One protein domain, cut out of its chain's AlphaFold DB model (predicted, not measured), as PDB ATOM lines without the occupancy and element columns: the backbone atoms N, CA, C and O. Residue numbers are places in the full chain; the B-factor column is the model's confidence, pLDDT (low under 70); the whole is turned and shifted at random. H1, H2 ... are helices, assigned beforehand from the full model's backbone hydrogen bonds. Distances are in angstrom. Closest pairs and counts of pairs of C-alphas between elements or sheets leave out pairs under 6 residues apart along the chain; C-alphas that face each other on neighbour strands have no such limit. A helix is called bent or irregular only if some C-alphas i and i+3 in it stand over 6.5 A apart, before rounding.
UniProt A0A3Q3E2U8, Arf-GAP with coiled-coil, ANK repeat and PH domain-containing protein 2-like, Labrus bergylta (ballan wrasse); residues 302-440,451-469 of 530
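Overview. This is residues 302 to 440 and 451 to 469 of the 530 residues of the protein "Arf-GAP with coiled-coil, ANK repeat and PH domain-containing protein 2-like" of Labrus bergylta (ballan wrasse) (UniProt A0A3Q3E2U8). Four helical hairpins, H1 with H2, H3 with H4, H5 with H6 and H7 with H8, stack in a row as two layers of helices, H1, H3, H5 and H7 in one, H2, H4, H6 and H8 in the other, with long loops between hairpins reaching to one side. H9 packs on H6, and residues 434 to 440 at the end of H8 stick out. The 158 printed residues, with nine named helices and no named strand, are all helix by class and compact, with a radius of gyration of the C-alphas of 15.4 A and spans of 47 by 35 by 32 A.

Arrangement. Start at H1, residues 302 to 314, and H2, residues 317 to 325, a hairpin whose closest C-alphas, Leu 308 and Met 320, are 5.2 A apart. H3, residues 345 to 351, touches H1 the same way at a shallow tilt of 27 degrees, closest at C-alphas Tyr 309 and Ala 345, 4.2 A. H4, residues 355 to 363, forms a hairpin with H3 and only just touches H2, with 3 pairs of C-alphas within 8 A. H5, residues 378 to 384, touches H3, and H7, residues 411 to 417, touches H5, at 11 and 10 degrees. H6, residues 388 to 396, is the hub, touching H4, H5, H8, residues 421 to 439, and H9, residues 451 to 465; C-alphas Gly 389 and Ala 463 are its closest with H9, 4.8 A. Every O i to N i+4 pair is within hydrogen-bond range in H2 to H9, and 8 of 9 in H1.

Along the chain. Find C-alpha 302 at (20.200, -38.624, 34.645); H1 runs 20.2 A and is irregular, C-alphas 302 and 305 being 7.4 A apart. H8 spans 27.1 A. H9 spans 20.8 A, ending at (-11.649, -57.739, 34.704).

Size, cuts and confidence. Look across the cut, residues 441 to 450: C-alphas 440 and 451 are 16.7 A apart. The links H2 to H3, H4 to H5 and H6 to H7 are long. Confidence is under 70 at 15 residues, among them 336 to 340 and 451 to 454.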
ATOM      1  N   GLU A 302      20.894 -39.691  35.372       60.31
ATOM      2  CA  GLU A 302      20.200 -38.624  34.645       60.31
ATOM      3  C   GLU A 302      19.007 -39.105  33.806       60.31
ATOM      4  O   GLU A 302      18.029 -38.372  33.679       60.31
ATOM      5  N   GLY A 303      19.007 -40.362  33.345       80.25
ATOM      6  CA  GLY A 303      17.927 -40.923  32.523       80.25
ATOM      7  C   GLY A 303      16.916 -41.816  33.253       80.25
ATOM      8  O   GLY A 303      15.963 -42.273  32.625       80.25
ATOM      9  N   ALA A 304      17.098 -42.117  34.545       84.31
ATOM     10  CA  ALA A 304      16.249 -43.097  35.239       84.31
ATOM     11  C   ALA A 304      14.783 -42.638  35.350       84.31
ATOM     12  O   ALA A 304      13.870 -43.432  35.128       84.31
ATOM     13  N   GLY A 305      14.556 -41.346  35.619       89.00
ATOM     14  CA  GLY A 305      13.208 -40.764  35.649       89.00
ATOM     15  C   GLY A 305      12.506 -40.809  34.288       89.00
ATOM     16  O   GLY A 305      11.344 -41.192  34.214       89.00
ATOM     17  N   LEU A 306      13.229 -40.521  33.200       90.25
ATOM     18  CA  LEU A 306      12.684 -40.593  31.841       90.25
ATOM     19  C   LEU A 306      12.353 -42.036  31.432       90.25
ATOM     20  O   LEU A 306      11.324 -42.284  30.807       90.25
ATOM     21  N   ARG A 307      13.184 -43.011  31.831       92.00
ATOM     22  CA  ARG A 307      12.868 -44.439  31.650       92.00
ATOM     23  C   ARG A 307      11.598 -44.830  32.399       92.00
ATOM     24  O   ARG A 307      10.751 -45.496  31.814       92.00
ATOM     25  N   LEU A 308      11.447 -44.389  33.652       95.62
ATOM     26  CA  LEU A 308      10.227 -44.629  34.425       95.62
ATOM     27  C   LEU A 308       9.003 -44.006  33.740       95.62
ATOM     28  O   LEU A 308       7.977 -44.670  33.642       95.62
ATOM     29  N   TYR A 309       9.119 -42.774  33.237       95.19
ATOM     30  CA  TYR A 309       8.049 -42.097  32.503       95.19
ATOM     31  C   TYR A 309       7.620 -42.873  31.252       95.19
ATOM     32  O   TYR A 309       6.445 -43.202  31.108       95.19
ATOM     33  N   ARG A 310       8.572 -43.232  30.378       94.31
ATOM     34  CA  ARG A 310       8.290 -43.977  29.138       94.31
ATOM     35  C   ARG A 310       7.703 -45.359  29.416       94.31
ATOM     36  O   ARG A 310       6.742 -45.754  28.764       94.31
ATOM     37  N   ALA A 311       8.238 -46.070  30.410       96.88
ATOM     38  CA  ALA A 311       7.703 -47.361  30.830       96.88
ATOM     39  C   ALA A 311       6.274 -47.230  31.382       96.88
ATOM     40  O   ALA A 311       5.416 -48.046  31.065       96.88
ATOM     41  N   ALA A 312       5.997 -46.172  32.152       97.69
ATOM     42  CA  ALA A 312       4.663 -45.888  32.664       97.69
ATOM     43  C   ALA A 312       3.663 -45.569  31.543       97.69
ATOM     44  O   ALA A 312       2.556 -46.100  31.565       97.69
ATOM     45  N   LEU A 313       4.068 -44.767  30.552       95.56
ATOM     46  CA  LEU A 313       3.263 -44.460  29.367       95.56
ATOM     47  C   LEU A 313       2.934 -45.722  28.554       95.56
ATOM     48  O   LEU A 313       1.802 -45.888  28.117       95.56
ATOM     49  N   ALA A 314       3.893 -46.637  28.405       96.31
ATOM     50  CA  ALA A 314       3.680 -47.925  27.742       96.31
ATOM     51  C   ALA A 314       2.929 -48.957  28.611       96.31
ATOM     52  O   ALA A 314       2.499 -49.993  28.111       96.31
ATOM     53  N   GLY A 315       2.790 -48.710  29.918       96.50
ATOM     54  CA  GLY A 315       2.224 -49.664  30.869       96.50
ATOM     55  C   GLY A 315       3.128 -50.862  31.199       96.50
ATOM     56  O   GLY A 315       2.624 -51.867  31.702       96.50
ATOM     57  N   ASP A 316       4.437 -50.771  30.943       97.62
ATOM     58  CA  ASP A 316       5.415 -51.833  31.207       97.62
ATOM     59  C   ASP A 316       5.850 -51.839  32.682       97.62
ATOM     60  O   ASP A 316       6.791 -51.155  33.098       97.62
ATOM     61  N   LEU A 317       5.164 -52.653  33.485       97.62
ATOM     62  CA  LEU A 317       5.417 -52.783  34.922       97.62
ATOM     63  C   LEU A 317       6.831 -53.269  35.258       97.62
ATOM     64  O   LEU A 317       7.384 -52.862  36.282       97.62
ATOM     65  N   VAL A 318       7.427 -54.122  34.423       97.25
ATOM     66  CA  VAL A 318       8.757 -54.685  34.687       97.25
ATOM     67  C   VAL A 318       9.815 -53.605  34.489       97.25
ATOM     68  O   VAL A 318      10.660 -53.398  35.365       97.25
ATOM     69  N   ALA A 319       9.725 -52.849  33.393       96.81
ATOM     70  CA  ALA A 319      10.610 -51.714  33.148       96.81
ATOM     71  C   ALA A 319      10.432 -50.604  34.200       96.81
ATOM     72  O   ALA A 319      11.420 -50.010  34.640       96.81
ATOM     73  N   MET A 320       9.203 -50.360  34.672       98.06
ATOM     74  CA  MET A 320       8.944 -49.432  35.780       98.06
ATOM     75  C   MET A 320       9.611 -49.889  37.084       98.06
ATOM     76  O   MET A 320      10.283 -49.093  37.746       98.06
ATOM     77  N   ALA A 321       9.466 -51.167  37.453       97.75
ATOM     78  CA  ALA A 321      10.097 -51.734  38.643       97.75
ATOM     79  C   ALA A 321      11.628 -51.668  38.560       97.75
ATOM     80  O   ALA A 321      12.283 -51.265  39.525       97.75
ATOM     81  N   ALA A 322      12.201 -51.971  37.393       95.88
ATOM     82  CA  ALA A 322      13.632 -51.846  37.148       95.88
ATOM     83  C   ALA A 322      14.115 -50.392  37.278       95.88
ATOM     84  O   ALA A 322      15.133 -50.140  37.924       95.88
ATOM     85  N   ALA A 323      13.375 -49.421  36.736       95.31
ATOM     86  CA  ALA A 323      13.722 -48.006  36.855       95.31
ATOM     87  C   ALA A 323      13.706 -47.530  38.321       95.31
ATOM     88  O   ALA A 323      14.652 -46.872  38.761       95.31
ATOM     89  N   LEU A 324      12.693 -47.911  39.113       95.88
ATOM     90  CA  LEU A 324      12.647 -47.603  40.551       95.88
ATOM     91  C   LEU A 324      13.781 -48.288  41.327       95.88
ATOM     92  O   LEU A 324      14.409 -47.665  42.194       95.88
ATOM     93  N   ALA A 325      14.104 -49.543  41.000       95.12
ATOM     94  CA  ALA A 325      15.245 -50.246  41.579       95.12
ATOM     95  C   ALA A 325      16.556 -49.501  41.280       95.12
ATOM     96  O   ALA A 325      17.329 -49.247  42.201       95.12
ATOM     97  N   GLN A 326      16.738 -49.010  40.053       92.75
ATOM     98  CA  GLN A 326      17.884 -48.196  39.617       92.75
ATOM     99  C   GLN A 326      17.921 -46.774  40.205       92.75
ATOM    100  O   GLN A 326      18.871 -46.031  39.968       92.75
ATOM    101  N   GLY A 327      16.915 -46.382  40.994       91.88
ATOM    102  CA  GLY A 327      16.891 -45.094  41.688       91.88
ATOM    103  C   GLY A 327      16.143 -43.987  40.953       91.88
ATOM    104  O   GLY A 327      16.374 -42.821  41.253       91.88
ATOM    105  N   ALA A 328      15.247 -44.321  40.019       93.00
ATOM    106  CA  ALA A 328      14.285 -43.350  39.512       93.00
ATOM    107  C   ALA A 328      13.434 -42.795  40.665       93.00
ATOM    108  O   ALA A 328      12.864 -43.546  41.459       93.00
ATOM    109  N   GLU A 329      13.332 -41.473  40.743       93.81
ATOM    110  CA  GLU A 329      12.431 -40.800  41.671       93.81
ATOM    111  C   GLU A 329      11.002 -40.840  41.118       93.81
ATOM    112  O   GLU A 329      10.737 -40.353  40.019       93.81
ATOM    113  N   VAL A 330      10.066 -41.396  41.891       95.94
ATOM    114  CA  VAL A 330       8.673 -41.633  41.459       95.94
ATOM    115  C   VAL A 330       7.934 -40.359  41.022       95.94
ATOM    116  O   VAL A 330       7.055 -40.414  40.165       95.94
ATOM    117  N   ASN A 331       8.308 -39.209  41.592       95.88
ATOM    118  CA  ASN A 331       7.685 -37.906  41.351       95.88
ATOM    119  C   ASN A 331       8.524 -36.980  40.466       95.88
ATOM    120  O   ASN A 331       8.203 -35.797  40.365       95.88
ATOM    121  N   ARG A 332       9.595 -37.482  39.841       92.38
ATOM    122  CA  ARG A 332      10.383 -36.677  38.908       92.38
ATOM    123  C   ARG A 332       9.533 -36.341  37.689       92.38
ATOM    124  O   ARG A 332       8.940 -37.236  37.084       92.38
ATOM    125  N   SER A 333       9.475 -35.061  37.349       91.50
ATOM    126  CA  SER A 333       8.870 -34.594  36.111       91.50
ATOM    127  C   SER A 333       9.860 -34.707  34.952       91.50
ATOM    128  O   SER A 333      11.078 -34.617  35.148       91.50
ATOM    129  N   ILE A 334       9.343 -34.925  33.745       89.69
ATOM    130  CA  ILE A 334      10.134 -34.799  32.520       89.69
ATOM    131  C   ILE A 334      10.476 -33.332  32.249       89.69
ATOM    132  O   ILE A 334       9.763 -32.425  32.694       89.69
ATOM    133  N   SER A 335      11.614 -33.109  31.589       82.94
ATOM    134  CA  SER A 335      12.162 -31.775  31.351       82.94
ATOM    135  C   SER A 335      11.218 -30.912  30.527       82.94
ATOM    136  O   SER A 335      10.519 -31.394  29.644       82.94
ATOM    137  N   GLU A 336      11.261 -29.614  30.796       68.88
ATOM    138  CA  GLU A 336      10.396 -28.610  30.172       68.88
ATOM    139  C   GLU A 336      10.645 -28.419  28.669       68.88
ATOM    140  O   GLU A 336       9.817 -27.845  27.977       68.88
ATOM    141  N   GLU A 337      11.786 -28.898  28.176       66.31
ATOM    142  CA  GLU A 337      12.172 -28.840  26.764       66.31
ATOM    143  C   GLU A 337      11.469 -29.908  25.908       66.31
ATOM    144  O   GLU A 337      11.476 -29.820  24.681       66.31
ATOM    145  N   GLU A 338      10.859 -30.917  26.535       67.44
ATOM    146  CA  GLU A 338      10.048 -31.916  25.842       67.44
ATOM    147  C   GLU A 338       8.613 -31.384  25.653       67.44
ATOM    148  O   GLU A 338       8.084 -30.679  26.509       67.44
ATOM    149  N   GLU A 339       7.944 -31.755  24.554       63.06
ATOM    150  CA  GLU A 339       6.565 -31.328  24.220       63.06
ATOM    151  C   GLU A 339       5.537 -31.664  25.324       63.06
ATOM    152  O   GLU A 339       4.472 -31.058  25.435       63.06
ATOM    153  N   GLU A 340       5.890 -32.613  26.190       69.75
ATOM    154  CA  GLU A 340       5.100 -33.104  27.314       69.75
ATOM    155  C   GLU A 340       5.667 -32.660  28.680       69.75
ATOM    156  O   GLU A 340       5.445 -33.309  29.705       69.75
ATOM    157  N   GLY A 341       6.413 -31.552  28.697       80.44
ATOM    158  CA  GLY A 341       7.149 -31.030  29.845       80.44
ATOM    159  C   GLY A 341       6.351 -30.948  31.151       80.44
ATOM    160  O   GLY A 341       5.156 -30.647  31.196       80.44
ATOM    161  N   GLY A 342       7.025 -31.246  32.265       88.06
ATOM    162  CA  GLY A 342       6.421 -31.206  33.597       88.06
ATOM    163  C   GLY A 342       5.587 -32.440  33.967       88.06
ATOM    164  O   GLY A 342       5.167 -32.560  35.117       88.06
ATOM    165  N   ARG A 343       5.361 -33.395  33.055       93.62
ATOM    166  CA  ARG A 343       4.622 -34.622  33.388       93.62
ATOM    167  C   ARG A 343       5.435 -35.580  34.255       93.62
ATOM    168  O   ARG A 343       6.626 -35.784  34.053       93.62
ATOM    169  N   THR A 344       4.766 -36.237  35.196       96.62
ATOM    170  CA  THR A 344       5.341 -37.334  35.990       96.62
ATOM    171  C   THR A 344       4.985 -38.688  35.392       96.62
ATOM    172  O   THR A 344       4.075 -38.802  34.566       96.62
ATOM    173  N   ALA A 345       5.642 -39.749  35.865       97.50
ATOM    174  CA  ALA A 345       5.301 -41.121  35.491       97.50
ATOM    175  C   ALA A 345       3.819 -41.460  35.742       97.50
ATOM    176  O   ALA A 345       3.224 -42.197  34.963       97.50
ATOM    177  N   LEU A 346       3.192 -40.896  36.786       98.62
ATOM    178  CA  LEU A 346       1.772 -41.136  37.062       98.62
ATOM    179  C   LEU A 346       0.865 -40.489  36.009       98.62
ATOM    180  O   LEU A 346      -0.127 -41.098  35.613       98.62
ATOM    181  N   ILE A 347       1.216 -39.289  35.533       97.50
ATOM    182  CA  ILE A 347       0.509 -38.653  34.415       97.50
ATOM    183  C   ILE A 347       0.725 -39.477  33.139       97.50
ATOM    184  O   ILE A 347      -0.245 -39.763  32.449       97.50
ATOM    185  N   GLY A 348       1.953 -39.941  32.875       96.62
ATOM    186  CA  GLY A 348       2.248 -40.846  31.756       96.62
ATOM    187  C   GLY A 348       1.394 -42.120  31.776       96.62
ATOM    188  O   GLY A 348       0.749 -42.438  30.784       96.62
ATOM    189  N   ALA A 349       1.288 -42.798  32.924       98.00
ATOM    190  CA  ALA A 349       0.423 -43.972  33.084       98.00
ATOM    191  C   ALA A 349      -1.067 -43.666  32.861       98.00
ATOM    192  O   ALA A 349      -1.787 -44.487  32.290       98.00
ATOM    193  N   ALA A 350      -1.535 -42.491  33.299       97.56
ATOM    194  CA  ALA A 350      -2.905 -42.040  33.067       97.56
ATOM    195  C   ALA A 350      -3.172 -41.719  31.587       97.56
ATOM    196  O   ALA A 350      -4.254 -42.005  31.096       97.56
ATOM    197  N   VAL A 351      -2.188 -41.181  30.862       95.50
ATOM    198  CA  VAL A 351      -2.277 -40.968  29.406       95.50
ATOM    199  C   VAL A 351      -2.257 -42.301  28.652       95.50
ATOM    200  O   VAL A 351      -3.027 -42.486  27.718       95.50
ATOM    201  N   GLY A 352      -1.417 -43.248  29.075       92.75
ATOM    202  CA  GLY A 352      -1.289 -44.571  28.455       92.75
ATOM    203  C   GLY A 352      -2.408 -45.564  28.791       92.75
ATOM    204  O   GLY A 352      -2.382 -46.698  28.319       92.75
ATOM    205  N   GLY A 353      -3.367 -45.194  29.646       93.69
ATOM    206  CA  GLY A 353      -4.507 -46.045  30.006       93.69
ATOM    207  C   GLY A 353      -4.187 -47.285  30.849       93.69
ATOM    208  O   GLY A 353      -5.060 -48.126  31.071       93.69
ATOM    209  N   SER A 354      -2.964 -47.414  31.375       95.12
ATOM    210  CA  SER A 354      -2.585 -48.559  32.207       95.12
ATOM    211  C   SER A 354      -3.006 -48.370  33.668       95.12
ATOM    212  O   SER A 354      -2.335 -47.709  34.465       95.12
ATOM    213  N   LEU A 355      -4.129 -48.990  34.051       94.31
ATOM    214  CA  LEU A 355      -4.624 -48.999  35.435       94.31
ATOM    215  C   LEU A 355      -3.595 -49.589  36.412       94.31
ATOM    216  O   LEU A 355      -3.368 -49.043  37.490       94.31
ATOM    217  N   SER A 356      -2.940 -50.686  36.021       95.62
ATOM    218  CA  SER A 356      -1.925 -51.338  36.852       95.62
ATOM    219  C   SER A 356      -0.678 -50.469  37.022       95.62
ATOM    220  O   SER A 356      -0.125 -50.433  38.117       95.62
ATOM    221  N   ALA A 357      -0.257 -49.720  35.996       98.12
ATOM    222  CA  ALA A 357       0.857 -48.780  36.130       98.12
ATOM    223  C   ALA A 357       0.524 -47.636  37.100       98.12
ATOM    224  O   ALA A 357       1.348 -47.302  37.956       98.12
ATOM    225  N   CYS A 358      -0.697 -47.083  37.037       98.31
ATOM    226  CA  CYS A 358      -1.165 -46.106  38.024       98.31
ATOM    227  C   CYS A 358      -1.113 -46.687  39.443       98.31
ATOM    228  O   CYS A 358      -0.561 -46.052  40.341       98.31
ATOM    229  N   GLU A 359      -1.635 -47.902  39.639       97.75
ATOM    230  CA  GLU A 359      -1.635 -48.560  40.948       97.75
ATOM    231  C   GLU A 359      -0.216 -48.771  41.482       97.75
ATOM    232  O   GLU A 359       0.085 -48.416  42.623       97.75
ATOM    233  N   PHE A 360       0.685 -49.278  40.641       98.62
ATOM    234  CA  PHE A 360       2.077 -49.513  41.005       98.62
ATOM    235  C   PHE A 360       2.791 -48.229  41.449       98.62
ATOM    236  O   PHE A 360       3.475 -48.218  42.474       98.62
ATOM    237  N   LEU A 361       2.609 -47.128  40.716       98.69
ATOM    238  CA  LEU A 361       3.212 -45.836  41.050       98.69
ATOM    239  C   LEU A 361       2.638 -45.255  42.346       98.69
ATOM    240  O   LEU A 361       3.393 -44.780  43.195       98.69
ATOM    241  N   LEU A 362       1.319 -45.337  42.539       98.50
ATOM    242  CA  LEU A 362       0.651 -44.880  43.761       98.50
ATOM    243  C   LEU A 362       1.127 -45.673  44.989       98.50
ATOM    244  O   LEU A 362       1.451 -45.085  46.022       98.50
ATOM    245  N   LEU A 363       1.263 -46.997  44.869       98.00
ATOM    246  CA  LEU A 363       1.828 -47.843  45.925       98.00
ATOM    247  C   LEU A 363       3.296 -47.511  46.231       98.00
ATOM    248  O   LEU A 363       3.743 -47.728  47.363       98.00
ATOM    249  N   ASN A 364       4.031 -46.950  45.270       98.31
ATOM    250  CA  ASN A 364       5.411 -46.481  45.423       98.31
ATOM    251  C   ASN A 364       5.531 -44.973  45.727       98.31
ATOM    252  O   ASN A 364       6.631 -44.429  45.698       98.31
ATOM    253  N   GLY A 365       4.434 -44.309  46.112       97.38
ATOM    254  CA  GLY A 365       4.467 -42.945  46.651       97.38
ATOM    255  C   GLY A 365       4.354 -41.828  45.611       97.38
ATOM    256  O   GLY A 365       4.770 -40.699  45.884       97.38
ATOM    257  N   ALA A 366       3.801 -42.117  44.432       98.31
ATOM    258  CA  ALA A 366       3.463 -41.078  43.469       98.31
ATOM    259  C   ALA A 366       2.463 -40.072  44.064       98.31
ATOM    260  O   ALA A 366       1.460 -40.449  44.677       98.31
ATOM    261  N   ASN A 367       2.719 -38.782  43.860       98.00
ATOM    262  CA  ASN A 367       1.813 -37.712  44.239       98.00
ATOM    263  C   ASN A 367       0.644 -37.671  43.251       98.00
ATOM    264  O   ASN A 367       0.774 -37.170  42.133       98.00
ATOM    265  N   VAL A 368      -0.512 -38.158  43.702       98.25
ATOM    266  CA  VAL A 368      -1.759 -38.201  42.923       98.25
ATOM    267  C   VAL A 368      -2.196 -36.826  42.390       98.25
ATOM    268  O   VAL A 368      -2.858 -36.746  41.359       98.25
ATOM    269  N   ASN A 369      -1.790 -35.746  43.066       97.88
ATOM    270  CA  ASN A 369      -2.184 -34.367  42.776       97.88
ATOM    271  C   ASN A 369      -1.089 -33.545  42.083       97.88
ATOM    272  O   ASN A 369      -1.210 -32.322  42.010       97.88
ATOM    273  N   HIS A 370      -0.015 -34.176  41.597       97.44
ATOM    274  CA  HIS A 370       0.976 -33.472  40.781       97.44
ATOM    275  C   HIS A 370       0.333 -32.937  39.495       97.44
ATOM    276  O   HIS A 370      -0.557 -33.578  38.929       97.44
ATOM    277  N   ARG A 371       0.785 -31.766  39.043       94.62
ATOM    278  CA  ARG A 371       0.259 -31.062  37.872       94.62
ATOM    279  C   ARG A 371       1.410 -30.727  36.935       94.62
ATOM    280  O   ARG A 371       2.442 -30.268  37.412       94.62
ATOM    281  N   ASP A 372       1.217 -30.981  35.649       94.06
ATOM    282  CA  ASP A 372       2.152 -30.573  34.606       94.06
ATOM    283  C   ASP A 372       2.080 -29.058  34.347       94.06
ATOM    284  O   ASP A 372       1.359 -28.320  35.029       94.06
ATOM    285  N   GLN A 373       2.832 -28.585  33.352       91.12
ATOM    286  CA  GLN A 373       2.889 -27.166  32.996       91.12
ATOM    287  C   GLN A 373       1.543 -26.601  32.554       91.12
ATOM    288  O   GLN A 373       1.246 -25.452  32.847       91.12
ATOM    289  N   ARG A 374       0.686 -27.430  31.945       92.06
ATOM    290  CA  ARG A 374      -0.675 -27.053  31.541       92.06
ATOM    291  C   ARG A 374      -1.650 -27.064  32.717       92.06
ATOM    292  O   ARG A 374      -2.864 -26.923  32.552       92.06
ATOM    293  N   GLY A 375      -1.140 -27.298  33.923       94.38
ATOM    294  CA  GLY A 375      -1.933 -27.485  35.116       94.38
ATOM    295  C   GLY A 375      -2.712 -28.804  35.118       94.38
ATOM    296  O   GLY A 375      -3.609 -28.961  35.952       94.38
ATOM    297  N   GLN A 376      -2.412 -29.753  34.237       95.69
ATOM    298  CA  GLN A 376      -3.123 -31.021  34.148       95.69
ATOM    299  C   GLN A 376      -2.466 -32.061  35.059       95.69
ATOM    300  O   GLN A 376      -1.257 -32.274  35.056       95.69
ATOM    301  N   GLY A 377      -3.279 -32.706  35.896       97.06
ATOM    302  CA  GLY A 377      -2.854 -33.841  36.720       97.06
ATOM    303  C   GLY A 377      -3.318 -35.177  36.145       97.06
ATOM    304  O   GLY A 377      -4.067 -35.217  35.168       97.06
ATOM    305  N   ALA A 378      -2.966 -36.282  36.804       98.12
ATOM    306  CA  ALA A 378      -3.354 -37.627  36.361       98.12
ATOM    307  C   ALA A 378      -4.881 -37.791  36.210       98.12
ATOM    308  O   ALA A 378      -5.346 -38.432  35.271       98.12
ATOM    309  N   LEU A 379      -5.669 -37.152  37.086       98.25
ATOM    310  CA  LEU A 379      -7.134 -37.181  37.005       98.25
ATOM    311  C   LEU A 379      -7.676 -36.433  35.773       98.25
ATOM    312  O   LEU A 379      -8.667 -36.871  35.196       98.25
ATOM    313  N   HIS A 380      -7.013 -35.355  35.334       98.06
ATOM    314  CA  HIS A 380      -7.377 -34.643  34.102       98.06
ATOM    315  C   HIS A 380      -7.075 -35.510  32.875       98.06
ATOM    316  O   HIS A 380      -7.927 -35.639  31.999       98.06
ATOM    317  N   ALA A 381      -5.900 -36.149  32.836       96.56
ATOM    318  CA  ALA A 381      -5.512 -37.048  31.750       96.56
ATOM    319  C   ALA A 381      -6.482 -38.235  31.619       96.56
ATOM    320  O   ALA A 381      -7.042 -38.454  30.547       96.56
ATOM    321  N   ALA A 382      -6.774 -38.928  32.726       97.50
ATOM    322  CA  ALA A 382      -7.714 -40.048  32.739       97.50
ATOM    323  C   ALA A 382      -9.145 -39.630  32.338       97.50
ATOM    324  O   ALA A 382      -9.823 -40.367  31.622       97.50
ATOM    325  N   ALA A 383      -9.603 -38.446  32.767       97.19
ATOM    326  CA  ALA A 383     -10.906 -37.904  32.377       97.19
ATOM    327  C   ALA A 383     -10.957 -37.503  30.896       97.19
ATOM    328  O   ALA A 383     -11.974 -37.727  30.249       97.19
ATOM    329  N   THR A 384      -9.868 -36.954  30.350       96.06
ATOM    330  CA  THR A 384      -9.761 -36.578  28.930       96.06
ATOM    331  C   THR A 384      -9.775 -37.810  28.026       96.06
ATOM    332  O   THR A 384     -10.430 -37.798  26.990       96.06
ATOM    333  N   ALA A 385      -9.078 -38.877  28.426       93.75
ATOM    334  CA  ALA A 385      -8.945 -40.111  27.652       93.75
ATOM    335  C   ALA A 385     -10.101 -41.115  27.854       93.75
ATOM    336  O   ALA A 385     -10.123 -42.175  27.226       93.75
ATOM    337  N   GLY A 386     -11.064 -40.824  28.735       93.75
ATOM    338  CA  GLY A 386     -12.206 -41.709  28.980       93.75
ATOM    339  C   GLY A 386     -11.873 -42.955  29.806       93.75
ATOM    340  O   GLY A 386     -12.581 -43.959  29.737       93.75
ATOM    341  N   HIS A 387     -10.804 -42.925  30.600       94.00
ATOM    342  CA  HIS A 387     -10.334 -44.072  31.377       94.00
ATOM    343  C   HIS A 387     -11.033 -44.161  32.741       94.00
ATOM    344  O   HIS A 387     -10.454 -43.890  33.795       94.00
ATOM    345  N   THR A 388     -12.300 -44.588  32.726       91.81
ATOM    346  CA  THR A 388     -13.186 -44.676  33.904       91.81
ATOM    347  C   THR A 388     -12.556 -45.413  35.094       91.81
ATOM    348  O   THR A 388     -12.652 -44.953  36.233       91.81
ATOM    349  N   GLY A 389     -11.852 -46.521  34.845       91.06
ATOM    350  CA  GLY A 389     -11.148 -47.271  35.890       91.06
ATOM    351  C   GLY A 389     -10.042 -46.477  36.583       91.06
ATOM    352  O   GLY A 389      -9.928 -46.506  37.807       91.06
ATOM    353  N   GLN A 390      -9.255 -45.723  35.809       95.62
ATOM    354  CA  GLN A 390      -8.198 -44.871  36.353       95.62
ATOM    355  C   GLN A 390      -8.784 -43.700  37.139       95.62
ATOM    356  O   GLN A 390      -8.287 -43.401  38.219       95.62
ATOM    357  N   VAL A 391      -9.876 -43.088  36.666       96.31
ATOM    358  CA  VAL A 391     -10.603 -42.058  37.426       96.31
ATOM    359  C   VAL A 391     -11.041 -42.602  38.787       96.31
ATOM    360  O   VAL A 391     -10.768 -41.979  39.812       96.31
ATOM    361  N   CYS A 392     -11.662 -43.786  38.811       93.12
ATOM    362  CA  CYS A 392     -12.081 -44.449  40.045       93.12
ATOM    363  C   CYS A 392     -10.898 -44.665  41.005       93.12
ATOM    364  O   CYS A 392     -10.960 -44.269  42.171       93.12
ATOM    365  N   LEU A 393      -9.793 -45.231  40.506       94.31
ATOM    366  CA  LEU A 393      -8.585 -45.469  41.295       94.31
ATOM    367  C   LEU A 393      -7.994 -44.168  41.857       94.31
ATOM    368  O   LEU A 393      -7.685 -44.091  43.043       94.31
ATOM    369  N   LEU A 394      -7.842 -43.136  41.029       97.25
ATOM    370  CA  LEU A 394      -7.246 -41.863  41.435       97.25
ATOM    371  C   LEU A 394      -8.086 -41.174  42.522       97.25
ATOM    372  O   LEU A 394      -7.530 -40.700  43.514       97.25
ATOM    373  N   LEU A 395      -9.417 -41.186  42.397       94.88
ATOM    374  CA  LEU A 395     -10.328 -40.667  43.423       94.88
ATOM    375  C   LEU A 395     -10.215 -41.453  44.740       94.88
ATOM    376  O   LEU A 395     -10.085 -40.839  45.798       94.88
ATOM    377  N   LYS A 396     -10.149 -42.796  44.694       90.81
ATOM    378  CA  LYS A 396      -9.891 -43.634  45.889       90.81
ATOM    379  C   LYS A 396      -8.583 -43.272  46.596       90.81
ATOM    380  O   LYS A 396      -8.458 -43.470  47.802       90.81
ATOM    381  N   ARG A 397      -7.602 -42.747  45.857       93.69
ATOM    382  CA  ARG A 397      -6.296 -42.319  46.378       93.69
ATOM    383  C   ARG A 397      -6.223 -40.827  46.715       93.69
ATOM    384  O   ARG A 397      -5.135 -40.336  46.999       93.69
ATOM    385  N   GLY A 398      -7.357 -40.126  46.748       93.12
ATOM    386  CA  GLY A 398      -7.438 -38.731  47.192       93.12
ATOM    387  C   GLY A 398      -7.046 -37.708  46.123       93.12
ATOM    388  O   GLY A 398      -6.502 -36.650  46.452       93.12
ATOM    389  N   ALA A 399      -7.286 -38.014  44.846       96.62
ATOM    390  CA  ALA A 399      -7.151 -37.033  43.776       96.62
ATOM    391  C   ALA A 399      -8.118 -35.851  43.975       96.62
ATOM    392  O   ALA A 399      -9.309 -36.037  44.213       96.62
ATOM    393  N   ASN A 400      -7.612 -34.629  43.823       95.50
ATOM    394  CA  ASN A 400      -8.387 -33.401  43.916       95.50
ATOM    395  C   ASN A 400      -9.221 -33.201  42.643       95.50
ATOM    396  O   ASN A 400      -8.733 -32.716  41.622       95.50
ATOM    397  N   GLN A 401     -10.505 -33.529  42.738       95.19
ATOM    398  CA  GLN A 401     -11.485 -33.401  41.658       95.19
ATOM    399  C   GLN A 401     -11.975 -31.966  41.373       95.19
ATOM    400  O   GLN A 401     -12.851 -31.786  40.523       95.19
ATOM    401  N   TYR A 402     -11.444 -30.960  42.076       95.81
ATOM    402  CA  TYR A 402     -11.752 -29.534  41.882       95.81
ATOM    403  C   TYR A 402     -10.574 -28.733  41.322       95.81
ATOM    404  O   TYR A 402     -10.710 -27.535  41.078       95.81
ATOM    405  N   ALA A 403      -9.400 -29.354  41.164       95.44
ATOM    406  CA  ALA A 403      -8.266 -28.693  40.533       95.44
ATOM    407  C   ALA A 403      -8.635 -28.326  39.089       95.44
ATOM    408  O   ALA A 403      -9.198 -29.160  38.392       95.44
ATOM    409  N   VAL A 404      -8.323 -27.099  38.673       97.06
ATOM    410  CA  VAL A 404      -8.619 -26.578  37.329       97.06
ATOM    411  C   VAL A 404      -7.339 -26.384  36.543       97.06
ATOM    412  O   VAL A 404      -6.407 -25.798  37.090       97.06
ATOM    413  N   ASP A 405      -7.284 -26.838  35.297       95.69
ATOM    414  CA  ASP A 405      -6.152 -26.633  34.386       95.69
ATOM    415  C   ASP A 405      -6.016 -25.171  33.898       95.69
ATOM    416  O   ASP A 405      -6.741 -24.279  34.344       95.69
ATOM    417  N   GLU A 406      -5.070 -24.892  32.994       94.88
ATOM    418  CA  GLU A 406      -4.871 -23.549  32.418       94.88
ATOM    419  C   GLU A 406      -6.088 -23.003  31.654       94.88
ATOM    420  O   GLU A 406      -6.258 -21.787  31.553       94.88
ATOM    421  N   ARG A 407      -6.966 -23.875  31.142       94.88
ATOM    422  CA  ARG A 407      -8.234 -23.477  30.509       94.88
ATOM    423  C   ARG A 407      -9.328 -23.197  31.545       94.88
ATOM    424  O   ARG A 407     -10.453 -22.874  31.167       94.88
ATOM    425  N   GLY A 408      -9.025 -23.329  32.836       96.62
ATOM    426  CA  GLY A 408      -9.992 -23.221  33.923       96.62
ATOM    427  C   GLY A 408     -10.914 -24.436  34.028       96.62
ATOM    428  O   GLY A 408     -11.992 -24.321  34.611       96.62
ATOM    429  N   GLN A 409     -10.532 -25.583  33.457       97.31
ATOM    430  CA  GLN A 409     -11.367 -26.778  33.442       97.31
ATOM    431  C   GLN A 409     -10.960 -27.746  34.544       97.31
ATOM    432  O   GLN A 409      -9.803 -28.147  34.634       97.31
ATOM    433  N   ASP A 410     -11.932 -28.145  35.361       97.62
ATOM    434  CA  ASP A 410     -11.773 -29.268  36.280       97.62
ATOM    435  C   ASP A 410     -12.028 -30.614  35.559       97.62
ATOM    436  O   ASP A 410     -12.562 -30.637  34.441       97.62
ATOM    437  N   PRO A 411     -11.694 -31.766  36.175       97.81
ATOM    438  CA  PRO A 411     -11.929 -33.074  35.561       97.81
ATOM    439  C   PRO A 411     -13.392 -33.346  35.185       97.81
ATOM    440  O   PRO A 411     -13.651 -34.100  34.248       97.81
ATOM    441  N   LEU A 412     -14.362 -32.742  35.886       97.31
ATOM    442  CA  LEU A 412     -15.783 -32.907  35.573       97.31
ATOM    443  C   LEU A 412     -16.160 -32.122  34.314       97.31
ATOM    444  O   LEU A 412     -16.886 -32.648  33.473       97.31
ATOM    445  N   ALA A 413     -15.675 -30.890  34.173       97.50
ATOM    446  CA  ALA A 413     -15.871 -30.059  32.994       97.50
ATOM    447  C   ALA A 413     -15.284 -30.735  31.751       97.50
ATOM    448  O   ALA A 413     -15.974 -30.822  30.736       97.50
ATOM    449  N   ILE A 414     -14.074 -31.298  31.868       96.81
ATOM    450  CA  ILE A 414     -13.447 -32.100  30.810       96.81
ATOM    451  C   ILE A 414     -14.338 -33.288  30.441       96.81
ATOM    452  O   ILE A 414     -14.698 -33.433  29.280       96.81
ATOM    453  N   ALA A 415     -14.756 -34.102  31.417       96.12
ATOM    454  CA  ALA A 415     -15.574 -35.290  31.160       96.12
ATOM    455  C   ALA A 415     -16.947 -34.971  30.535       96.12
ATOM    456  O   ALA A 415     -17.502 -35.786  29.796       96.12
ATOM    457  N   VAL A 416     -17.512 -33.796  30.834       95.94
ATOM    458  CA  VAL A 416     -18.737 -33.299  30.192       95.94
ATOM    459  C   VAL A 416     -18.463 -32.867  28.750       95.94
ATOM    460  O   VAL A 416     -19.240 -33.232  27.871       95.94
ATOM    461  N   GLU A 417     -17.378 -32.125  28.499       95.69
ATOM    462  CA  GLU A 417     -16.974 -31.684  27.152       95.69
ATOM    463  C   GLU A 417     -16.678 -32.882  26.234       95.69
ATOM    464  O   GLU A 417     -17.116 -32.899  25.086       95.69
ATOM    465  N   THR A 418     -16.017 -33.919  26.757       93.06
ATOM    466  CA  THR A 418     -15.688 -35.159  26.030       93.06
ATOM    467  C   THR A 418     -16.808 -36.208  26.044       93.06
ATOM    468  O   THR A 418     -16.664 -37.280  25.458       93.06
ATOM    469  N   ALA A 419     -17.950 -35.907  26.673       93.56
ATOM    470  CA  ALA A 419     -19.133 -36.767  26.754       93.56
ATOM    471  C   ALA A 419     -18.909 -38.158  27.401       93.56
ATOM    472  O   ALA A 419     -19.619 -39.122  27.095       93.56
ATOM    473  N   HIS A 420     -17.983 -38.276  28.358       90.00
ATOM    474  CA  HIS A 420     -17.764 -39.507  29.129       90.00
ATOM    475  C   HIS A 420     -18.748 -39.633  30.306       90.00
ATOM    476  O   HIS A 420     -18.436 -39.308  31.453       90.00
ATOM    477  N   ALA A 421     -19.956 -40.134  30.030       88.25
ATOM    478  CA  ALA A 421     -21.065 -40.193  30.991       88.25
ATOM    479  C   ALA A 421     -20.753 -40.940  32.308       88.25
ATOM    480  O   ALA A 421     -21.176 -40.496  33.380       88.25
ATOM    481  N   ASP A 422     -20.002 -42.042  32.249       87.50
ATOM    482  CA  ASP A 422     -19.649 -42.826  33.442       87.50
ATOM    483  C   ASP A 422     -18.693 -42.047  34.355       87.50
ATOM    484  O   ASP A 422     -18.890 -41.993  35.569       87.50
ATOM    485  N   ILE A 423     -17.722 -41.341  33.769       92.88
ATOM    486  CA  ILE A 423     -16.784 -40.467  34.488       92.88
ATOM    487  C   ILE A 423     -17.521 -39.276  35.107       92.88
ATOM    488  O   ILE A 423     -17.297 -38.949  36.272       92.88
ATOM    489  N   VAL A 424     -18.449 -38.663  34.367       93.31
ATOM    490  CA  VAL A 424     -19.319 -37.595  34.890       93.31
ATOM    491  C   VAL A 424     -20.112 -38.082  36.102       93.31
ATOM    492  O   VAL A 424     -20.229 -37.362  37.095       93.31
ATOM    493  N   THR A 425     -20.651 -39.301  36.035       89.38
ATOM    494  CA  THR A 425     -21.400 -39.912  37.138       89.38
ATOM    495  C   THR A 425     -20.495 -40.141  38.346       89.38
ATOM    496  O   THR A 425     -20.827 -39.678  39.437       89.38
ATOM    497  N   LEU A 426     -19.325 -40.757  38.149       89.12
ATOM    498  CA  LEU A 426     -18.342 -41.003  39.206       89.12
ATOM    499  C   LEU A 426     -17.903 -39.718  39.914       89.12
ATOM    500  O   LEU A 426     -17.938 -39.655  41.140       89.12
ATOM    501  N   LEU A 427     -17.539 -38.678  39.161       92.62
ATOM    502  CA  LEU A 427     -17.090 -37.403  39.725       92.62
ATOM    503  C   LEU A 427     -18.215 -36.687  40.484       92.62
ATOM    504  O   LEU A 427     -17.999 -36.168  41.574       92.62
ATOM    505  N   ARG A 428     -19.450 -36.692  39.967       92.06
ATOM    506  CA  ARG A 428     -20.598 -36.115  40.692       92.06
ATOM    507  C   ARG A 428     -20.902 -36.867  41.984       92.06
ATOM    508  O   ARG A 428     -21.199 -36.236  42.994       92.06
ATOM    509  N   MET A 429     -20.819 -38.195  41.953       87.00
ATOM    510  CA  MET A 429     -20.997 -39.025  43.141       87.00
ATOM    511  C   MET A 429     -19.903 -38.773  44.178       87.00
ATOM    512  O   MET A 429     -20.215 -38.633  45.355       87.00
ATOM    513  N   ALA A 430     -18.643 -38.670  43.749       86.69
ATOM    514  CA  ALA A 430     -17.526 -38.364  44.637       86.69
ATOM    515  C   ALA A 430     -17.698 -36.999  45.316       86.69
ATOM    516  O   ALA A 430     -17.512 -36.905  46.525       86.69
ATOM    517  N   ARG A 431     -18.130 -35.966  44.579       89.50
ATOM    518  CA  ARG A 431     -18.462 -34.645  45.156       89.50
ATOM    519  C   ARG A 431     -19.574 -34.731  46.193       89.50
ATOM    520  O   ARG A 431     -19.416 -34.253  47.308       89.50
ATOM    521  N   MET A 432     -20.679 -35.392  45.846       83.31
ATOM    522  CA  MET A 432     -21.803 -35.573  46.765       83.31
ATOM    523  C   MET A 432     -21.377 -36.303  48.048       83.31
ATOM    524  O   MET A 432     -21.823 -35.937  49.132       83.31
ATOM    525  N   ASN A 433     -20.516 -37.317  47.939       80.50
ATOM    526  CA  ASN A 433     -20.018 -38.068  49.089       80.50
ATOM    527  C   ASN A 433     -19.122 -37.214  50.008       80.50
ATOM    528  O   ASN A 433     -19.260 -37.275  51.228       80.50
ATOM    529  N   GLU A 434     -18.240 -36.381  49.443       80.44
ATOM    530  CA  GLU A 434     -17.443 -35.417  50.219       80.44
ATOM    531  C   GLU A 434     -18.335 -34.407  50.957       80.44
ATOM    532  O   GLU A 434     -18.176 -34.219  52.162       80.44
ATOM    533  N   GLU A 435     -19.331 -33.834  50.272       79.56
ATOM    534  CA  GLU A 435     -20.294 -32.898  50.872       79.56
ATOM    535  C   GLU A 435     -21.093 -33.535  52.022       79.56
ATOM    536  O   GLU A 435     -21.328 -32.895  53.051       79.56
ATOM    537  N   MET A 436     -21.501 -34.801  51.870       70.94
ATOM    538  CA  MET A 436     -22.190 -35.547  52.929       70.94
ATOM    539  C   MET A 436     -21.276 -35.747  54.139       70.94
ATOM    540  O   MET A 436     -21.693 -35.448  55.260       70.94
ATOM    541  N   ARG A 437     -20.017 -36.153  53.923       70.75
ATOM    542  CA  ARG A 437     -19.035 -36.359  54.999       70.75
ATOM    543  C   ARG A 437     -18.741 -35.074  55.777       70.75
ATOM    544  O   ARG A 437     -18.643 -35.114  57.002       70.75
ATOM    545  N   ASP A 438     -18.654 -33.940  55.089       65.38
ATOM    546  CA  ASP A 438     -18.412 -32.637  55.718       65.38
ATOM    547  C   ASP A 438     -19.634 -32.134  56.513       65.38
ATOM    548  O   ASP A 438     -19.493 -31.384  57.483       65.38
ATOM    549  N   SER A 439     -20.844 -32.581  56.156       63.16
ATOM    550  CA  SER A 439     -22.091 -32.199  56.833       63.16
ATOM    551  C   SER A 439     -22.384 -32.971  58.134       63.16
ATOM    552  O   SER A 439     -23.105 -32.456  58.993       63.16
ATOM    553  N   GLU A 440     -21.807 -34.164  58.330       58.31
ATOM    554  CA  GLU A 440     -22.008 -35.001  59.532       58.31
ATOM    555  C   GLU A 440     -21.100 -34.622  60.726       58.31
ATOM    556  O   GLU A 440     -21.207 -35.183  61.819       58.31
ATOM    557  N   THR A 451     -22.777 -47.767  50.048       64.38
ATOM    558  CA  THR A 451     -23.276 -47.574  48.678       64.38
ATOM    559  C   THR A 451     -22.242 -46.906  47.771       64.38
ATOM    560  O   THR A 451     -22.038 -47.332  46.634       64.38
ATOM    561  N   PHE A 452     -21.584 -45.848  48.254       66.81
ATOM    562  CA  PHE A 452     -20.528 -45.168  47.510       66.81
ATOM    563  C   PHE A 452     -19.332 -46.097  47.307       66.81
ATOM    564  O   PHE A 452     -18.811 -46.210  46.196       66.81
ATOM    565  N   GLN A 453     -18.930 -46.798  48.371       67.38
ATOM    566  CA  GLN A 453     -17.821 -47.748  48.320       67.38
ATOM    567  C   GLN A 453     -18.119 -48.932  47.396       67.38
ATOM    568  O   GLN A 453     -17.229 -49.346  46.658       67.38
ATOM    569  N   ASP A 454     -19.350 -49.440  47.377       69.06
ATOM    570  CA  ASP A 454     -19.783 -50.554  46.533       69.06
ATOM    571  C   ASP A 454     -19.827 -50.165  45.061       69.06
ATOM    572  O   ASP A 454     -19.284 -50.881  44.229       69.06
ATOM    573  N   ILE A 455     -20.342 -48.980  44.727       71.06
ATOM    574  CA  ILE A 455     -20.326 -48.493  43.343       71.06
ATOM    575  C   ILE A 455     -18.882 -48.304  42.859       71.06
ATOM    576  O   ILE A 455     -18.514 -48.749  41.772       71.06
ATOM    577  N   PHE A 456     -18.019 -47.699  43.678       71.50
ATOM    578  CA  PHE A 456     -16.595 -47.568  43.359       71.50
ATOM    579  C   PHE A 456     -15.879 -48.925  43.277       71.50
ATOM    580  O   PHE A 456     -14.909 -49.079  42.530       71.50
ATOM    581  N   ARG A 457     -16.322 -49.924  44.043       71.62
ATOM    582  CA  ARG A 457     -15.831 -51.303  43.963       71.62
ATOM    583  C   ARG A 457     -16.242 -51.943  42.642       71.62
ATOM    584  O   ARG A 457     -15.365 -52.447  41.954       71.62
ATOM    585  N   ASP A 458     -17.498 -51.795  42.235       75.44
ATOM    586  CA  ASP A 458     -18.016 -52.308  40.965       75.44
ATOM    587  C   ASP A 458     -17.294 -51.694  39.763       75.44
ATOM    588  O   ASP A 458     -16.884 -52.416  38.853       75.44
ATOM    589  N   PHE A 459     -17.067 -50.375  39.756       76.19
ATOM    590  CA  PHE A 459     -16.303 -49.718  38.688       76.19
ATOM    591  C   PHE A 459     -14.842 -50.174  38.639       76.19
ATOM    592  O   PHE A 459     -14.317 -50.385  37.546       76.19
ATOM    593  N   SER A 460     -14.190 -50.361  39.791       72.56
ATOM    594  CA  SER A 460     -12.838 -50.941  39.840       72.56
ATOM    595  C   SER A 460     -12.814 -52.391  39.362       72.56
ATOM    596  O   SER A 460     -11.970 -52.760  38.550       72.56
ATOM    597  N   ASP A 461     -13.773 -53.208  39.793       71.88
ATOM    598  CA  ASP A 461     -13.864 -54.606  39.389       71.88
ATOM    599  C   ASP A 461     -14.126 -54.733  37.884       71.88
ATOM    600  O   ASP A 461     -13.468 -55.540  37.222       71.88
ATOM    601  N   MET A 462     -15.018 -53.906  37.325       78.38
ATOM    602  CA  MET A 462     -15.231 -53.815  35.879       78.38
ATOM    603  C   MET A 462     -13.958 -53.367  35.163       78.38
ATOM    604  O   MET A 462     -13.557 -54.011  34.204       78.38
ATOM    605  N   ALA A 463     -13.269 -52.331  35.643       71.25
ATOM    606  CA  ALA A 463     -12.038 -51.859  35.013       71.25
ATOM    607  C   ALA A 463     -10.909 -52.901  35.028       71.25
ATOM    608  O   ALA A 463     -10.111 -52.968  34.094       71.25
ATOM    609  N   SER A 464     -10.845 -53.715  36.079       70.19
ATOM    610  CA  SER A 464      -9.806 -54.728  36.250       70.19
ATOM    611  C   SER A 464     -10.049 -56.001  35.436       70.19
ATOM    612  O   SER A 464      -9.079 -56.587  34.943       70.19
ATOM    613  N   HIS A 465     -11.306 -56.434  35.294       68.44
ATOM    614  CA  HIS A 465     -11.649 -57.739  34.704       68.44
ATOM    615  C   HIS A 465     -12.379 -57.661  33.359       68.44
ATOM    616  O   HIS A 465     -12.317 -58.619  32.598       68.44
ATOM    617  N   ALA A 466     -13.088 -56.565  33.093       70.12
ATOM    618  CA  ALA A 466     -13.943 -56.383  31.922       70.12
ATOM    619  C   ALA A 466     -13.946 -54.906  31.461       70.12
ATOM    620  O   ALA A 466     -15.005 -54.259  31.457       70.12
ATOM    621  N   PRO A 467     -12.768 -54.322  31.150       67.94
ATOM    622  CA  PRO A 467     -12.639 -52.899  30.832       67.94
ATOM    623  C   PRO A 467     -13.491 -52.475  29.628       67.94
ATOM    624  O   PRO A 467     -13.964 -51.342  29.579       67.94
ATOM    625  N   GLU A 468     -13.774 -53.391  28.698       70.88
ATOM    626  CA  GLU A 468     -14.652 -53.179  27.547       70.88
ATOM    627  C   GLU A 468     -16.087 -52.807  27.940       70.88
ATOM    628  O   GLU A 468     -16.762 -52.085  27.209       70.88
ATOM    629  N   ARG A 469     -16.556 -53.232  29.121       70.50
ATOM    630  CA  ARG A 469     -17.890 -52.870  29.626       70.50
ATOM    631  C   ARG A 469     -18.001 -51.394  30.003       70.50
ATOM    632  O   ARG A 469     -19.113 -50.873  30.045       70.50
TER     633      ARG A 469